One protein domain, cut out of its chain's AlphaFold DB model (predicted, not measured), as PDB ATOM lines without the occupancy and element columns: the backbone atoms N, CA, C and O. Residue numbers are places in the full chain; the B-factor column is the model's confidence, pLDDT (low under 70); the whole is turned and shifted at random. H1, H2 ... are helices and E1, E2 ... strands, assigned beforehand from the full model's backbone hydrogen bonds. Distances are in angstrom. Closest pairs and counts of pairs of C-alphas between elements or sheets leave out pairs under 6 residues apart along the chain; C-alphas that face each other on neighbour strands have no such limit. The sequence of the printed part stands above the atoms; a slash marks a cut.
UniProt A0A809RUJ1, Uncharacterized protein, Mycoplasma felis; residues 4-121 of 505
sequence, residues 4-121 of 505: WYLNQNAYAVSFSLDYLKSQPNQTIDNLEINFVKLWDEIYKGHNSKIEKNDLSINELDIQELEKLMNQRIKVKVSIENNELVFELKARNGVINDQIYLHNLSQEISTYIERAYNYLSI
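AT A GLANCE: This is residues 4 to 121 of the 505 residues of an uncharacterized protein of Mycoplasma felis (UniProt A0A809RUJ1). A three-stranded antiparallel sheet, E2, E4 and E5, makes one arm of a loose, angled structure; E2 turns at 61 degrees and runs on into E3, which pairs with E1 as a second small sheet, and H3 packs on E3. H1 lies by the sheet of three, a small head of E6, H4 and E7 sits where the E4 and E5 hairpin ends, and residues 45 to 51 and the tail 116 to 121 stick out. The 118 printed residues include four named helices and seven named strands, in the order E1 H1 E2 E3 H2 H3 E4 E5 E6 H4 E7, class mixed. The sheet of three has the order E2, E4, E5; E1 and E3 are antiparallel, E6 and E7 parallel. The whole is loose, with a radius of gyration of the C-alphas of 16.8 A and spans of 50 by 39 by 26 A.

HOW THE PARTS SIT: E4, residues 73 to 80, is the inner strand between E2, residues 27 to 31, and E5, residues 83 to 90. E4 and E5 form a hairpin at 158 degrees, with N 74 and O 89 2.8 A apart; E2 and E4 stand at 165 degrees, with N 28 and O 77 2.8 A apart. H1, residues 17 to 22, is on this sheet at a height of 7.9 A, over none of its strands, but only just: 2 of its 6 C-alphas fall on E2 and 2 on E4. E1, residues 9 to 12, and E3, residues 34 to 38, are antiparallel at 145 degrees, with N 10 and O 37 2.9 A apart. The closest C-alphas of E3 and H3, residues 62 to 72, are those of Asn 34 and Glu 66, 5.7 A; H3 only grazes the sheet of three, with residues 70 to 72. E6, residues 94 to 96, H4, residues 99 to 102, and E7, residues 109 to 111, form a strand-helix-strand unit, two parallel neighbour strands with a helix between, whose crossover is right-handed; N 110 and O 94 are 2.9 A apart. The closest C-alphas of E5 and E7 are those of Ala 90 and Thr 110, 6.1 A. H2, residues 39 to 43, is not on the sheet of three; its closest C-alpha pair with E1 is Trp 39 and Asn 9, 5.3 A. In H1 and H3 every O i to N i+4 pair is within hydrogen-bond range, in H2 0 of 1 is, beside 2 of 2 O i to N i+3 pairs, and H4 is too short for an O i to N i+4 pair.

IN THESE COORDINATES: E1 begins at C-alpha 9, (196.931, 120.032, 126.131). E4 is 21.4 A long, E5 22.8 A and H3 15.7 A. E7 ends at C-alpha 111, (191.587, 107.569, 119.186).

THE WHOLE: The C-alphas of Pro 24 and Lys 49, 50.8 A apart, are the two farthest apart. The printed part has no cut; the link from H2 to H3 is long, with 18 residues. Mean pLDDT of the printed part is 71.7, and it is under 70 in residues 4 to 8, 36 to 60, 97 to 106 and 113 to 121.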
ATOM      1  N   TRP A   4     185.938 115.322 129.490       62.88
ATOM      2  CA  TRP A   4     185.775 115.273 128.041       62.88
ATOM      3  C   TRP A   4     185.396 116.611 127.399       62.88
ATOM      4  O   TRP A   4     185.643 116.773 126.208       62.88
ATOM      5  N   TYR A   5     184.829 117.567 128.144       65.12
ATOM      6  CA  TYR A   5     184.497 118.902 127.622       65.12
ATOM      7  C   TYR A   5     185.693 119.845 127.557       65.12
ATOM      8  O   TYR A   5     185.571 120.952 127.036       65.12
ATOM      9  N   LEU A   6     186.816 119.458 128.151       65.06
ATOM     10  CA  LEU A   6     187.981 120.309 128.274       65.06
ATOM     11  C   LEU A   6     188.977 119.920 127.196       65.06
ATOM     12  O   LEU A   6     189.356 118.759 127.064       65.06
ATOM     13  N   ASN A   7     189.436 120.912 126.449       63.56
ATOM     14  CA  ASN A   7     190.742 120.794 125.836       63.56
ATOM     15  C   ASN A   7     191.772 120.966 126.960       63.56
ATOM     16  O   ASN A   7     191.666 121.907 127.747       63.56
ATOM     17  N   GLN A   8     192.720 120.042 127.073       64.81
ATOM     18  CA  GLN A   8     193.703 120.057 128.163       64.81
ATOM     19  C   GLN A   8     195.065 120.523 127.659       64.81
ATOM     20  O   GLN A   8     195.608 121.509 128.149       64.81
ATOM     21  N   ASN A   9     195.569 119.867 126.616       72.31
ATOM     22  CA  ASN A   9     196.931 120.032 126.131       72.31
ATOM     23  C   ASN A   9     196.926 120.415 124.649       72.31
ATOM     24  O   ASN A   9     196.136 119.877 123.871       72.31
ATOM     25  N   ALA A  10     197.820 121.319 124.260       72.75
ATOM     26  CA  ALA A  10     198.103 121.629 122.867       72.75
ATOM     27  C   ALA A  10     199.483 121.091 122.479       72.75
ATOM     28  O   ALA A  10     200.453 121.243 123.224       72.75
ATOM     29  N   TYR A  11     199.554 120.501 121.290       77.12
ATOM     30  CA  TYR A  11     200.761 119.912 120.723       77.12
ATOM     31  C   TYR A  11     201.033 120.511 119.343       77.12
ATOM     32  O   TYR A  11     200.096 120.928 118.658       77.12
ATOM     33  N   ALA A  12     202.294 120.532 118.924       76.69
ATOM     34  CA  ALA A  12     202.698 121.026 117.613       76.69
ATOM     35  C   ALA A  12     203.747 120.127 116.961       76.69
ATOM     36  O   ALA A  12     204.506 119.429 117.629       76.69
ATOM     37  N   VAL A  13     203.789 120.202 115.634       75.94
ATOM     38  CA  VAL A  13     204.892 119.702 114.817       75.94
ATOM     39  C   VAL A  13     205.538 120.876 114.101       75.94
ATOM     40  O   VAL A  13     204.859 121.821 113.693       75.94
ATOM     41  N   SER A  14     206.849 120.792 113.934       73.94
ATOM     42  CA  SER A  14     207.680 121.890 113.455       73.94
ATOM     43  C   SER A  14     208.583 121.397 112.335       73.94
ATOM     44  O   SER A  14     209.281 120.398 112.498       73.94
ATOM     45  N   PHE A  15     208.581 122.081 111.191       73.06
ATOM     46  CA  PHE A  15     209.450 121.756 110.058       73.06
ATOM     47  C   PHE A  15     209.733 122.998 109.205       73.06
ATOM     48  O   PHE A  15     208.945 123.941 109.179       73.06
ATOM     49  N   SER A  16     210.856 122.989 108.482       77.62
ATOM     50  CA  SER A  16     211.174 124.014 107.481       77.62
ATOM     51  C   SER A  16     210.580 123.633 106.124       77.62
ATOM     52  O   SER A  16     210.726 122.493 105.676       77.62
ATOM     53  N   LEU A  17     209.943 124.593 105.445       78.19
ATOM     54  CA  LEU A  17     209.412 124.388 104.096       78.19
ATOM     55  C   LEU A  17     210.527 124.103 103.080       78.19
ATOM     56  O   LEU A  17     210.349 123.267 102.198       78.19
ATOM     57  N   ASP A  18     211.679 124.758 103.211       79.50
ATOM     58  CA  ASP A  18     212.822 124.516 102.325       79.50
ATOM     59  C   ASP A  18     213.425 123.136 102.576       79.50
ATOM     60  O   ASP A  18     213.748 122.411 101.634       79.50
ATOM     61  N   TYR A  19     213.481 122.724 103.847       81.50
ATOM     62  CA  TYR A  19     213.886 121.369 104.198       81.50
ATOM     63  C   TYR A  19     212.923 120.334 103.604       81.50
ATOM     64  O   TYR A  19     213.385 119.407 102.939       81.50
ATOM     65  N   LEU A  20     211.605 120.533 103.748       85.56
ATOM     66  CA  LEU A  20     210.566 119.684 103.155       85.56
ATOM     67  C   LEU A  20     210.729 119.571 101.636       85.56
ATOM     68  O   LEU A  20     210.756 118.462 101.112       85.56
ATOM     69  N   LYS A  21     210.908 120.697 100.935       88.38
ATOM     70  CA  LYS A  21     211.128 120.728  99.478       88.38
ATOM     71  C   LYS A  21     212.397 119.992  99.045       88.38
ATOM     72  O   LYS A  21     212.434 119.473  97.933       88.38
ATOM     73  N   SER A  22     213.421 119.957  99.900       91.25
ATOM     74  CA  SER A  22     214.675 119.238  99.635       91.25
ATOM     75  C   SER A  22     214.614 117.735  99.936       91.25
ATOM     76  O   SER A  22     215.509 117.004  99.514       91.25
ATOM     77  N   GLN A  23     213.588 117.256 100.653       94.50
ATOM     78  CA  GLN A  23     213.453 115.833 100.963       94.50
ATOM     79  C   GLN A  23     213.007 115.011  99.743       94.50
ATOM     80  O   GLN A  23     212.283 115.519  98.878       94.50
ATOM     81  N   PRO A  24     213.365 113.713  99.680       93.50
ATOM     82  CA  PRO A  24     212.819 112.794  98.686       93.50
ATOM     83  C   PRO A  24     211.287 112.828  98.684       93.50
ATOM     84  O   PRO A  24     210.654 112.769  99.739       93.50
ATOM     85  N   ASN A  25     210.688 112.936  97.495       92.88
ATOM     86  CA  ASN A  25     209.235 113.067  97.309       92.88
ATOM     87  C   ASN A  25     208.605 114.232  98.094       92.88
ATOM     88  O   ASN A  25     207.422 114.174  98.421       92.88
ATOM     89  N   GLN A  26     209.396 115.254  98.442       95.38
ATOM     90  CA  GLN A  26     208.958 116.409  99.228       95.38
ATOM     91  C   GLN A  26     208.198 115.996 100.495       95.38
ATOM     92  O   GLN A  26     207.133 116.532 100.793       95.38
ATOM     93  N   THR A  27     208.711 114.976 101.191       95.75
ATOM     94  CA  THR A  27     208.054 114.348 102.339       95.75
ATOM     95  C   THR A  27     209.007 114.267 103.526       95.75
ATOM     96  O   THR A  27     210.110 113.740 103.405       95.75
ATOM     97  N   ILE A  28     208.561 114.731 104.693       92.56
ATOM     98  CA  ILE A  28     209.204 114.464 105.982       92.56
ATOM     99  C   ILE A  28     208.303 113.503 106.743       92.56
ATOM    100  O   ILE A  28     207.146 113.805 107.034       92.56
ATOM    101  N   ASP A  29     208.836 112.335 107.063       93.19
ATOM    102  CA  ASP A  29     208.137 111.337 107.854       93.19
ATOM    103  C   ASP A  29     208.660 111.348 109.291       93.19
ATOM    104  O   ASP A  29     209.819 111.680 109.539       93.19
ATOM    105  N   ASN A  30     207.816 110.928 110.229       91.44
ATOM    106  CA  ASN A  30     208.170 110.782 111.635       91.44
ATOM    107  C   ASN A  30     208.556 112.094 112.345       91.44
ATOM    108  O   ASN A  30     209.476 112.090 113.161       91.44
ATOM    109  N   LEU A  31     207.850 113.190 112.056       89.94
ATOM    110  CA  LEU A  31     208.031 114.442 112.791       89.94
ATOM    111  C   LEU A  31     207.719 114.249 114.279       89.94
ATOM    112  O   LEU A  31     206.731 113.603 114.641       89.94
ATOM    113  N   GLU A  32     208.578 114.828 115.113       88.75
ATOM    114  CA  GLU A  32     208.410 114.865 116.561       88.75
ATOM    115  C   GLU A  32     207.242 115.784 116.935       88.75
ATOM    116  O   GLU A  32     207.080 116.874 116.377       88.75
ATOM    117  N   ILE A  33     206.410 115.309 117.860       86.88
ATOM    118  CA  ILE A  33     205.257 116.037 118.382       86.88
ATOM    119  C   ILE A  33     205.646 116.648 119.724       86.88
ATOM    120  O   ILE A  33     205.804 115.928 120.707       86.88
ATOM    121  N   ASN A  34     205.751 117.968 119.776       81.38
ATOM    122  CA  ASN A  34     206.147 118.687 120.982       81.38
ATOM    123  C   ASN A  34     204.919 119.196 121.728       81.38
ATOM    124  O   ASN A  34     203.917 119.580 121.114       81.38
ATOM    125  N   PHE A  35     204.989 119.216 123.055       78.06
ATOM    126  CA  PHE A  35     203.995 119.893 123.867       78.06
ATOM    127  C   PHE A  35     204.230 121.396 123.742       78.06
ATOM    128  O   PHE A  35     205.361 121.869 123.735       78.06
ATOM    129  N   VAL A  36     203.151 122.158 123.612       69.31
ATOM    130  CA  VAL A  36     203.241 123.609 123.438       69.31
ATOM    131  C   VAL A  36     202.837 124.312 124.718       69.31
ATOM    132  O   VAL A  36     203.608 125.085 125.277       69.31
ATOM    133  N   LYS A  37     201.593 124.090 125.147       66.38
ATOM    134  CA  LYS A  37     201.000 124.721 126.326       66.38
ATOM    135  C   LYS A  37     199.677 124.067 126.690       66.38
ATOM    136  O   LYS A  37     199.093 123.320 125.902       66.38
ATOM    137  N   LEU A  38     199.178 124.423 127.866       62.28
ATOM    138  CA  LEU A  38     197.817 124.111 128.271       62.28
ATOM    139  C   LEU A  38     196.810 124.880 127.408       62.28
ATOM    140  O   LEU A  38     197.052 126.015 126.983       62.28
ATOM    141  N   TRP A  39     195.669 124.257 127.122       60.72
ATOM    142  CA  TRP A  39     194.674 124.850 126.230       60.72
ATOM    143  C   TRP A  39     194.052 126.133 126.795       60.72
ATOM    144  O   TRP A  39     193.825 127.098 126.066       60.72
ATOM    145  N   ASP A  40     193.790 126.163 128.100       53.97
ATOM    146  CA  ASP A  40     193.243 127.331 128.790       53.97
ATOM    147  C   ASP A  40     194.147 128.560 128.594       53.97
ATOM    148  O   ASP A  40     193.656 129.656 128.333       53.97
ATOM    149  N   GLU A  41     195.469 128.376 128.593       52.81
ATOM    150  CA  GLU A  41     196.462 129.428 128.350       52.81
ATOM    151  C   GLU A  41     196.437 130.011 126.945       52.81
ATOM    152  O   GLU A  41     196.825 131.163 126.747       52.81
ATOM    153  N   ILE A  42     195.946 129.259 125.961       54.62
ATOM    154  CA  ILE A  42     195.733 129.780 124.606       54.62
ATOM    155  C   ILE A  42     194.620 130.818 124.604       54.62
ATOM    156  O   ILE A  42     194.743 131.831 123.918       54.62
ATOM    157  N   TYR A  43     193.586 130.605 125.419       51.53
ATOM    158  CA  TYR A  43     192.363 131.398 125.382       51.53
ATOM    159  C   TYR A  43     192.162 132.321 126.596       51.53
ATOM    160  O   TYR A  43     191.197 133.088 126.608       51.53
ATOM    161  N   LYS A  44     193.099 132.353 127.565       49.38
ATOM    162  CA  LYS A  44     193.112 133.274 128.729       49.38
ATOM    163  C   LYS A  44     192.858 134.748 128.340       49.38
ATOM    164  O   LYS A  44     192.281 135.493 129.126       49.38
ATOM    165  N   GLY A  45     193.217 135.170 127.120       45.06
ATOM    166  CA  GLY A  45     192.979 136.527 126.597       45.06
ATOM    167  C   GLY A  45     191.548 136.840 126.122       45.06
ATOM    168  O   GLY A  45     191.193 138.012 126.014       45.06
ATOM    169  N   HIS A  46     190.698 135.840 125.865       48.53
ATOM    170  CA  HIS A  46     189.337 136.051 125.340       48.53
ATOM    171  C   HIS A  46     188.279 136.278 126.434       48.53
ATOM    172  O   HIS A  46     187.155 136.698 126.136       48.53
ATOM    173  N   ASN A  47     188.629 136.023 127.701       45.72
ATOM    174  CA  ASN A  47     187.657 135.790 128.770       45.72
ATOM    175  C   ASN A  47     187.995 136.487 130.102       45.72
ATOM    176  O   ASN A  47     187.994 135.873 131.161       45.72
ATOM    177  N   SER A  48     188.198 137.808 130.091       39.66
ATOM    178  CA  SER A  48     188.471 138.589 131.316       39.66
ATOM    179  C   SER A  48     187.342 138.604 132.369       39.66
ATOM    180  O   SER A  48     187.526 139.185 133.437       39.66
ATOM    181  N   LYS A  49     186.180 137.990 132.093       39.78
ATOM    182  CA  LYS A  49     185.009 137.950 132.990       39.78
ATOM    183  C   LYS A  49     184.544 136.549 133.406       39.78
ATOM    184  O   LYS A  49     183.620 136.464 134.206       39.78
ATOM    185  N   ILE A  50     185.128 135.473 132.880       42.56
ATOM    186  CA  ILE A  50     184.704 134.109 133.228       42.56
ATOM    187  C   ILE A  50     185.627 133.574 134.318       42.56
ATOM    188  O   ILE A  50     186.836 133.785 134.265       42.56
ATOM    189  N   GLU A  51     185.017 132.966 135.339       39.38
ATOM    190  CA  GLU A  51     185.655 132.453 136.551       39.38
ATOM    191  C   GLU A  51     186.991 131.772 136.254       39.38
ATOM    192  O   GLU A  51     187.111 130.997 135.301       39.38
ATOM    193  N   LYS A  52     187.993 132.061 137.097       36.72
ATOM    194  CA  LYS A  52     189.210 131.257 137.192       36.72
ATOM    195  C   LYS A  52     188.774 129.812 137.400       36.72
ATOM    196  O   LYS A  52     188.418 129.415 138.503       36.72
ATOM    197  N   ASN A  53     188.776 129.043 136.326       38.53
ATOM    198  CA  ASN A  53     188.726 127.607 136.425       38.53
ATOM    199  C   ASN A  53     190.058 127.201 137.064       38.53
ATOM    200  O   ASN A  53     191.093 127.260 136.405       38.53
ATOM    201  N   ASP A  54     190.029 126.821 138.343       38.53
ATOM    202  CA  ASP A  54     191.102 126.055 138.983       38.53
ATOM    203  C   ASP A  54     191.152 124.671 138.315       38.53
ATOM    204  O   ASP A  54     190.676 123.665 138.834       38.53
ATOM    205  N   LEU A  55     191.672 124.628 137.089       41.25
ATOM    206  CA  LEU A  55     192.027 123.410 136.374       41.25
ATOM    207  C   LEU A  55     193.533 123.188 136.520       41.25
ATOM    208  O   LEU A  55     194.258 123.044 135.543       41.25
ATOM    209  N   SER A  56     194.021 123.164 137.760       40.22
ATOM    210  CA  SER A  56     195.351 122.640 138.066       40.22
ATOM    211  C   SER A  56     195.290 121.113 138.072       40.22
ATOM    212  O   SER A  56     195.281 120.494 139.132       40.22
ATOM    213  N   ILE A  57     195.167 120.487 136.902       48.12
ATOM    214  CA  ILE A  57     195.302 119.031 136.794       48.12
ATOM    215  C   ILE A  57     196.064 118.702 135.512       48.12
ATOM    216  O   ILE A  57     195.481 118.257 134.531       48.12
ATOM    217  N   ASN A  58     197.377 118.912 135.546       50.34
ATOM    218  CA  ASN A  58     198.293 117.977 134.909       50.34
ATOM    219  C   ASN A  58     199.077 117.329 136.049       50.34
ATOM    220  O   ASN A  58     199.864 117.993 136.718       50.34
ATOM    221  N   GLU A  59     198.801 116.052 136.312       53.91
ATOM    222  CA  GLU A  59     199.638 115.233 137.201       53.91
ATOM    223  C   GLU A  59     200.933 114.791 136.495       53.91
ATOM    224  O   GLU A  59     201.890 114.430 137.169       53.91
ATOM    225  N   LEU A  60     200.964 114.849 135.155       58.56
ATOM    226  CA  LEU A  60     202.102 114.467 134.316       58.56
ATOM    227  C   LEU A  60     202.920 115.692 133.908       58.56
ATOM    228  O   LEU A  60     202.358 116.739 133.567       58.56
ATOM    229  N   ASP A  61     204.242 115.544 133.895       77.88
ATOM    230  CA  ASP A  61     205.136 116.590 133.405       77.88
ATOM    231  C   ASP A  61     205.155 116.672 131.863       77.88
ATOM    232  O   ASP A  61     204.625 115.819 131.144       77.88
ATOM    233  N   ILE A  62     205.753 117.743 131.333       78.81
ATOM    234  CA  ILE A  62     205.823 118.013 129.887       78.81
ATOM    235  C   ILE A  62     206.508 116.870 129.122       78.81
ATOM    236  O   ILE A  62     206.024 116.472 128.062       78.81
ATOM    237  N   GLN A  63     207.596 116.312 129.662       82.19
ATOM    238  CA  GLN A  63     208.370 115.265 128.991       82.19
ATOM    239  C   GLN A  63     207.574 113.963 128.914       82.19
ATOM    240  O   GLN A  63     207.617 113.256 127.905       82.19
ATOM    241  N   GLU A  64     206.816 113.642 129.960       83.94
ATOM    242  CA  GLU A  64     205.909 112.499 129.970       83.94
ATOM    243  C   GLU A  64     204.794 112.658 128.930       83.94
ATOM    244  O   GLU A  64     204.508 111.710 128.191       83.94
ATOM    245  N   LEU A  65     204.207 113.854 128.807       81.75
ATOM    246  CA  LEU A  65     203.184 114.153 127.799       81.75
ATOM    247  C   LEU A  65     203.722 114.023 126.367       81.75
ATOM    248  O   LEU A  65     203.071 113.407 125.518       81.75
ATOM    249  N   GLU A  66     204.908 114.567 126.094       86.00
ATOM    250  CA  GLU A  66     205.579 114.465 124.791       86.00
ATOM    251  C   GLU A  66     205.931 113.021 124.453       86.00
ATOM    252  O   GLU A  66     205.646 112.541 123.351       86.00
ATOM    253  N   LYS A  67     206.493 112.289 125.419       88.25
ATOM    254  CA  LYS A  67     206.835 110.878 125.260       88.25
ATOM    255  C   LYS A  67     205.599 110.038 124.958       88.25
ATOM    256  O   LYS A  67     205.642 109.219 124.043       88.25
ATOM    257  N   LEU A  68     204.497 110.240 125.680       85.69
ATOM    258  CA  LEU A  68     203.240 109.527 125.432       85.69
ATOM    259  C   LEU A  68     202.712 109.797 124.021       85.69
ATOM    260  O   LEU A  68     202.335 108.857 123.316       85.69
ATOM    261  N   MET A  69     202.726 111.059 123.589       86.25
ATOM    262  CA  MET A  69     202.242 111.440 122.266       86.25
ATOM    263  C   MET A  69     203.102 110.823 121.158       86.25
ATOM    264  O   MET A  69     202.586 110.133 120.272       86.25
ATOM    265  N   ASN A  70     204.425 110.959 121.269       90.06
ATOM    266  CA  ASN A  70     205.378 110.383 120.326       90.06
ATOM    267  C   ASN A  70     205.445 108.855 120.386       90.06
ATOM    268  O   ASN A  70     205.909 108.256 119.428       90.06
ATOM    269  N   GLN A  71     204.977 108.181 121.438       89.44
ATOM    270  CA  GLN A  71     204.841 106.717 121.452       89.44
ATOM    271  C   GLN A  71     203.604 106.226 120.692       89.44
ATOM    272  O   GLN A  71     203.574 105.080 120.235       89.44
ATOM    273  N   ARG A  72     202.571 107.064 120.565       87.69
ATOM    274  CA  ARG A  72     201.267 106.672 120.014       87.69
ATOM    275  C   ARG A  72     201.064 107.129 118.582       87.69
ATOM    276  O   ARG A  72     200.514 106.360 117.790       87.69
ATOM    277  N   ILE A  73     201.506 108.338 118.253       91.06
ATOM    278  CA  ILE A  73     201.241 108.992 116.972       91.06
ATOM    279  C   ILE A  73     202.552 109.228 116.221       91.06
ATOM    280  O   ILE A  73     203.603 109.515 116.797       91.06
ATOM    281  N   LYS A  74     202.471 109.081 114.903       92.88
ATOM    282  CA  LYS A  74     203.488 109.450 113.930       92.88
ATOM    283  C   LYS A  74     202.897 110.497 112.996       92.88
ATOM    284  O   LYS A  74     201.808 110.279 112.465       92.88
ATOM    285  N   VAL A  75     203.614 111.596 112.781       92.31
ATOM    286  CA  VAL A  75     203.203 112.643 111.840       92.31
ATOM    287  C   VAL A  75     204.095 112.608 110.610       92.31
ATOM    288  O   VAL A  75     205.320 112.549 110.726       92.31
ATOM    289  N   LYS A  76     203.470 112.649 109.438       94.06
ATOM    290  CA  LYS A  76     204.123 112.818 108.142       94.06
ATOM    291  C   LYS A  76     203.611 114.108 107.514       94.06
ATOM    292  O   LYS A  76     202.413 114.380 107.565       94.06
ATOM    293  N   VAL A  77     204.505 114.876 106.911       92.81
ATOM    294  CA  VAL A  77     204.160 116.060 106.121       92.81
ATOM    295  C   VAL A  77     204.688 115.878 104.709       92.81
ATOM    296  O   VAL A  77     205.852 115.520 104.537       92.81
ATOM    297  N   SER A  78     203.846 116.125 103.711       95.38
ATOM    298  CA  SER A  78     204.194 116.073 102.288       95.38
ATOM    299  C   SER A  78     203.683 117.302 101.536       95.38
ATOM    300  O   SER A  78     202.773 117.993 101.994       95.38
ATOM    301  N   ILE A  79     204.283 117.587 100.378       92.88
ATOM    302  CA  ILE A  79     203.706 118.493  99.378       92.88
ATOM    303  C   ILE A  79     203.074 117.633  98.283       92.88
ATOM    304  O   ILE A  79     203.774 116.924  97.563       92.88
ATOM    305  N   GLU A  80     201.754 117.704  98.145       92.94
ATOM    306  CA  GLU A  80     200.989 116.964  97.137       92.94
ATOM    307  C   GLU A  80     200.078 117.953  96.405       92.94
ATOM    308  O   GLU A  80     199.343 118.701  97.036       92.94
ATOM    309  N   ASN A  81     200.144 118.012  95.071       91.81
ATOM    310  CA  ASN A  81     199.345 118.944  94.255       91.81
ATOM    311  C   ASN A  81     199.461 120.429  94.671       91.81
ATOM    312  O   ASN A  81     198.483 121.168  94.621       91.81
ATOM    313  N   ASN A  82     200.665 120.873  95.054       86.00
ATOM    314  CA  ASN A  82     200.938 122.206  95.620       86.00
ATOM    315  C   ASN A  82     200.229 122.501  96.958       86.00
ATOM    316  O   ASN A  82     200.194 123.655  97.386       86.00
ATOM    317  N   GLU A  83     199.720 121.482  97.647       84.38
ATOM    318  CA  GLU A  83     199.132 121.591  98.979       84.38
ATOM    319  C   GLU A  83     200.032 120.919 100.023       84.38
ATOM    320  O   GLU A  83     200.690 119.914  99.750       84.38
ATOM    321  N   LEU A  84     200.071 121.481 101.235       84.44
ATOM    322  CA  LEU A  84     200.695 120.825 102.383       84.44
ATOM    323  C   LEU A  84     199.728 119.785 102.948       84.44
ATOM    324  O   LEU A  84     198.659 120.134 103.450       84.44
ATOM    325  N   VAL A  85     200.130 118.519 102.914       88.31
ATOM    326  CA  VAL A  85     199.354 117.398 103.443       88.31
ATOM    327  C   VAL A  85     199.974 116.931 104.752       88.31
ATOM    328  O   VAL A  85     201.137 116.535 104.802       88.31
ATOM    329  N   PHE A  86     199.181 116.967 105.823       86.25
ATOM    330  CA  PHE A  86     199.536 116.423 107.132       86.25
ATOM    331  C   PHE A  86     198.829 115.083 107.318       86.25
ATOM    332  O   PHE A  86     197.600 115.017 107.316       86.25
ATOM    333  N   GLU A  87     199.598 114.020 107.517       89.12
ATOM    334  CA  GLU A  87     199.077 112.680 107.771       89.12
ATOM    335  C   GLU A  87     199.447 112.239 109.193       89.12
ATOM    336  O   GLU A  87     200.618 112.252 109.581       89.12
ATOM    337  N   LEU A  88     198.439 111.831 109.969       88.56
ATOM    338  CA  LEU A  88     198.603 111.250 111.302       88.56
ATOM    339  C   LEU A  88     198.414 109.734 111.216       88.56
ATOM    340  O   LEU A  88     197.390 109.263 110.726       88.56
ATOM    341  N   LYS A  89     199.377 108.963 111.728       89.56
ATOM    342  CA  LYS A  89     199.283 107.500 111.848       89.56
ATOM    343  C   LYS A  89     199.467 107.056 113.285       89.56
ATOM    344  O   LYS A  89     200.252 107.642 114.026       89.56
ATOM    345  N   ALA A  90     198.801 105.968 113.658       89.00
ATOM    346  CA  ALA A  90     199.157 105.247 114.866       89.00
ATOM    347  C   ALA A  90     200.531 104.603 114.653       89.00
ATOM    348  O   ALA A  90     200.799 104.041 113.592       89.00
ATOM    349  N   ARG A  91     201.404 104.654 115.660       89.56
ATOM    350  CA  ARG A  91     202.643 103.861 115.637       89.56
ATOM    351  C   ARG A  91     202.373 102.377 115.812       89.56
ATOM    352  O   ARG A  91     203.051 101.562 115.205       89.56
ATOM    353  N   ASN A  92     201.378 102.062 116.636       84.81
ATOM    354  CA  ASN A  92     200.916 100.711 116.904       84.81
ATOM    355  C   ASN A  92     199.407 100.653 116.676       84.81
ATOM    356  O   ASN A  92     198.675 101.453 117.262       84.81
ATOM    357  N   GLY A  93     198.964  99.685 115.875       82.94
ATOM    358  CA  GLY A  93     197.548  99.474 115.590       82.94
ATOM    359  C   GLY A  93     196.956 100.515 114.639       82.94
ATOM    360  O   GLY A  93     197.629 100.941 113.701       82.94
ATOM    361  N   VAL A  94     195.702 100.913 114.868       82.56
ATOM    362  CA  VAL A  94     194.932 101.764 113.938       82.56
ATOM    363  C   VAL A  94     194.536 103.113 114.543       82.56
ATOM    364  O   VAL A  94     194.356 103.241 115.756       82.56
ATOM    365  N   ILE A  95     194.387 104.131 113.690       81.25
ATOM    366  CA  ILE A  95     193.703 105.376 114.065       81.25
ATOM    367  C   ILE A  95     192.201 105.129 114.018       81.25
ATOM    368  O   ILE A  95     191.693 104.604 113.032       81.25
ATOM    369  N   ASN A  96     191.503 105.525 115.078       74.50
ATOM    370  CA  ASN A  96     190.048 105.517 115.124       74.50
ATOM    371  C   ASN A  96     189.546 106.940 115.387       74.50
ATOM    372  O   ASN A  96     189.985 107.582 116.337       74.50
ATOM    373  N   ASP A  97     188.637 107.428 114.557       69.19
ATOM    374  CA  ASP A  97     188.010 108.747 114.683       69.19
ATOM    375  C   ASP A  97     186.615 108.680 115.331       69.19
ATOM    376  O   ASP A  97     185.970 109.703 115.563       69.19
ATOM    377  N   GLN A  98     186.153 107.478 115.699       65.62
ATOM    378  CA  GLN A  98     184.857 107.228 116.319       65.62
ATOM    379  C   GLN A  98     185.001 106.534 117.679       65.62
ATOM    380  O   GLN A  98     185.246 105.331 117.782       65.62
ATOM    381  N   ILE A  99     184.729 107.285 118.750       58.88
ATOM    382  CA  ILE A  99     184.865 106.836 120.147       58.88
ATOM    383  C   ILE A  99     184.132 105.515 120.468       58.88
ATOM    384  O   ILE A  99     184.594 104.732 121.288       58.88
ATOM    385  N   TYR A 100     183.010 105.224 119.804       56.19
ATOM    386  CA  TYR A 100     182.233 104.003 120.050       56.19
ATOM    387  C   TYR A 100     182.733 102.775 119.272       56.19
ATOM    388  O   TYR A 100     182.542 101.659 119.750       56.19
ATOM    389  N   LEU A 101     183.397 102.954 118.120       52.88
ATOM    390  CA  LEU A 101     184.060 101.845 117.418       52.88
ATOM    391  C   LEU A 101     185.312 101.390 118.179       52.88
ATOM    392  O   LEU A 101     185.636 100.205 118.170       52.88
ATOM    393  N   HIS A 102     185.980 102.316 118.876       53.38
ATOM    394  CA  HIS A 102     187.146 102.024 119.718       53.38
ATOM    395  C   HIS A 102     186.836 100.957 120.776       53.38
ATOM    396  O   HIS A 102     187.550  99.963 120.871       53.38
ATOM    397  N   ASN A 103     185.699 101.089 121.467       52.84
ATOM    398  CA  ASN A 103     185.269 100.161 122.521       52.84
ATOM    399  C   ASN A 103     184.955  98.732 122.034       52.84
ATOM    400  O   ASN A 103     184.720  97.851 122.860       52.84
ATOM    401  N   LEU A 104     184.906  98.496 120.719       54.53
ATOM    402  CA  LEU A 104     184.554  97.206 120.116       54.53
ATOM    403  C   LEU A 104     185.690  96.593 119.276       54.53
ATOM    404  O   LEU A 104     185.546  95.469 118.795       54.53
ATOM    405  N   SER A 105     186.809  97.304 119.100       60.56
ATOM    406  CA  SER A 105     187.976  96.825 118.351       60.56
ATOM    407  C   SER A 105     188.780  95.801 119.160       60.56
ATOM    408  O   SER A 105     189.079  96.027 120.331       60.56
ATOM    409  N   GLN A 106     189.187  94.694 118.526       66.25
ATOM    410  CA  GLN A 106     190.179  93.763 119.096       66.25
ATOM    411  C   GLN A 106     191.625  94.223 118.856       66.25
ATOM    412  O   GLN A 106     192.550  93.724 119.495       66.25
ATOM    413  N   GLU A 107     191.829  95.181 117.953       70.94
ATOM    414  CA  GLU A 107     193.130  95.782 117.685       70.94
ATOM    415  C   GLU A 107     193.376  96.972 118.615       70.94
ATOM    416  O   GLU A 107     192.466  97.765 118.894       70.94
ATOM    417  N   ILE A 108     194.631  97.128 119.059       74.06
ATOM    418  CA  ILE A 108     195.087  98.348 119.736       74.06
ATOM    419  C   ILE A 108     194.747  99.526 118.820       74.06
ATOM    420  O   ILE A 108     195.088  99.520 117.643       74.06
ATOM    421  N   SER A 109     194.068 100.537 119.346       73.06
ATOM    422  CA  SER A 109     193.695 101.707 118.556       73.06
ATOM    423  C   SER A 109     193.978 102.997 119.310       73.06
ATOM    424  O   SER A 109     193.797 103.089 120.529       73.06
ATOM    425  N   THR A 110     194.456 103.990 118.565       76.88
ATOM    426  CA  THR A 110     194.669 105.357 119.040       76.88
ATOM    427  C   THR A 110     193.491 106.188 118.561       76.88
ATOM    428  O   THR A 110     193.304 106.377 117.358       76.88
ATOM    429  N   TYR A 111     192.682 106.665 119.504       74.38
ATOM    430  CA  TYR A 111     191.587 107.569 119.186       74.38
ATOM    431  C   TYR A 111     192.146 108.956 118.848       74.38
ATOM    432  O   TYR A 111     192.848 109.551 119.668       74.38
ATOM    433  N   ILE A 112     191.850 109.453 117.647       74.06
ATOM    434  CA  ILE A 112     192.158 110.825 117.236       74.06
ATOM    435  C   ILE A 112     190.862 111.491 116.821       74.06
ATOM    436  O   ILE A 112     190.193 111.076 115.881       74.06
ATOM    437  N   GLU A 113     190.548 112.579 117.502       65.94
ATOM    438  CA  GLU A 113     189.433 113.437 117.158       65.94
ATOM    439  C   GLU A 113     189.938 114.603 116.315       65.94
ATOM    440  O   GLU A 113     190.875 115.309 116.702       65.94
ATOM    441  N   ARG A 114     189.311 114.836 115.162       63.81
ATOM    442  CA  ARG A 114     189.594 116.032 114.374       63.81
ATOM    443  C   ARG A 114     189.027 117.250 115.108       63.81
ATOM    444  O   ARG A 114     187.821 117.486 115.084       63.81
ATOM    445  N   ALA A 115     189.891 118.028 115.752       59.47
ATOM    446  CA  ALA A 115     189.487 119.284 116.373       59.47
ATOM    447  C   ALA A 115     189.097 120.319 115.298       59.47
ATOM    448  O   ALA A 115     189.801 120.486 114.306       59.47
ATOM    449  N   TYR A 116     188.004 121.061 115.520       53.81
ATOM    450  CA  TYR A 116     187.602 122.189 114.655       53.81
ATOM    451  C   TYR A 116     188.453 123.455 114.875       53.81
ATOM    452  O   TYR A 116     188.322 124.431 114.142       53.81
ATOM    453  N   ASN A 117     189.349 123.439 115.867       51.31
ATOM    454  CA  ASN A 117     190.288 124.519 116.141       51.31
ATOM    455  C   ASN A 117     191.575 124.321 115.339       51.31
ATOM    456  O   ASN A 117     192.498 123.650 115.795       51.31
ATOM    457  N   TYR A 118     191.654 124.940 114.166       47.41
ATOM    458  CA  TYR A 118     192.907 125.068 113.429       47.41
ATOM    459  C   TYR A 118     193.459 126.474 113.630       47.41
ATOM    460  O   TYR A 118     193.009 127.418 112.987       47.41
ATOM    461  N   LEU A 119     194.451 126.619 114.508       41.12
ATOM    462  CA  LEU A 119     195.345 127.768 114.439       41.12
ATOM    463  C   LEU A 119     196.575 127.343 113.637       41.12
ATOM    464  O   LEU A 119     197.510 126.767 114.182       41.12
ATOM    465  N   SER A 120     196.552 127.607 112.332       35.22
ATOM    466  CA  SER A 120     197.752 127.534 111.500       35.22
ATOM    467  C   SER A 120     198.327 128.938 111.392       35.22
ATOM    468  O   SER A 120     197.693 129.827 110.824       35.22
ATOM    469  N   ILE A 121     199.506 129.159 111.973       41.16
ATOM    470  CA  ILE A 121     200.263 130.389 111.746       41.16
ATOM    471  C   ILE A 121     201.364 130.053 110.748       41.16
ATOM    472  O   ILE A 121     202.403 129.514 111.114       41.16
TER     473      ILE A 121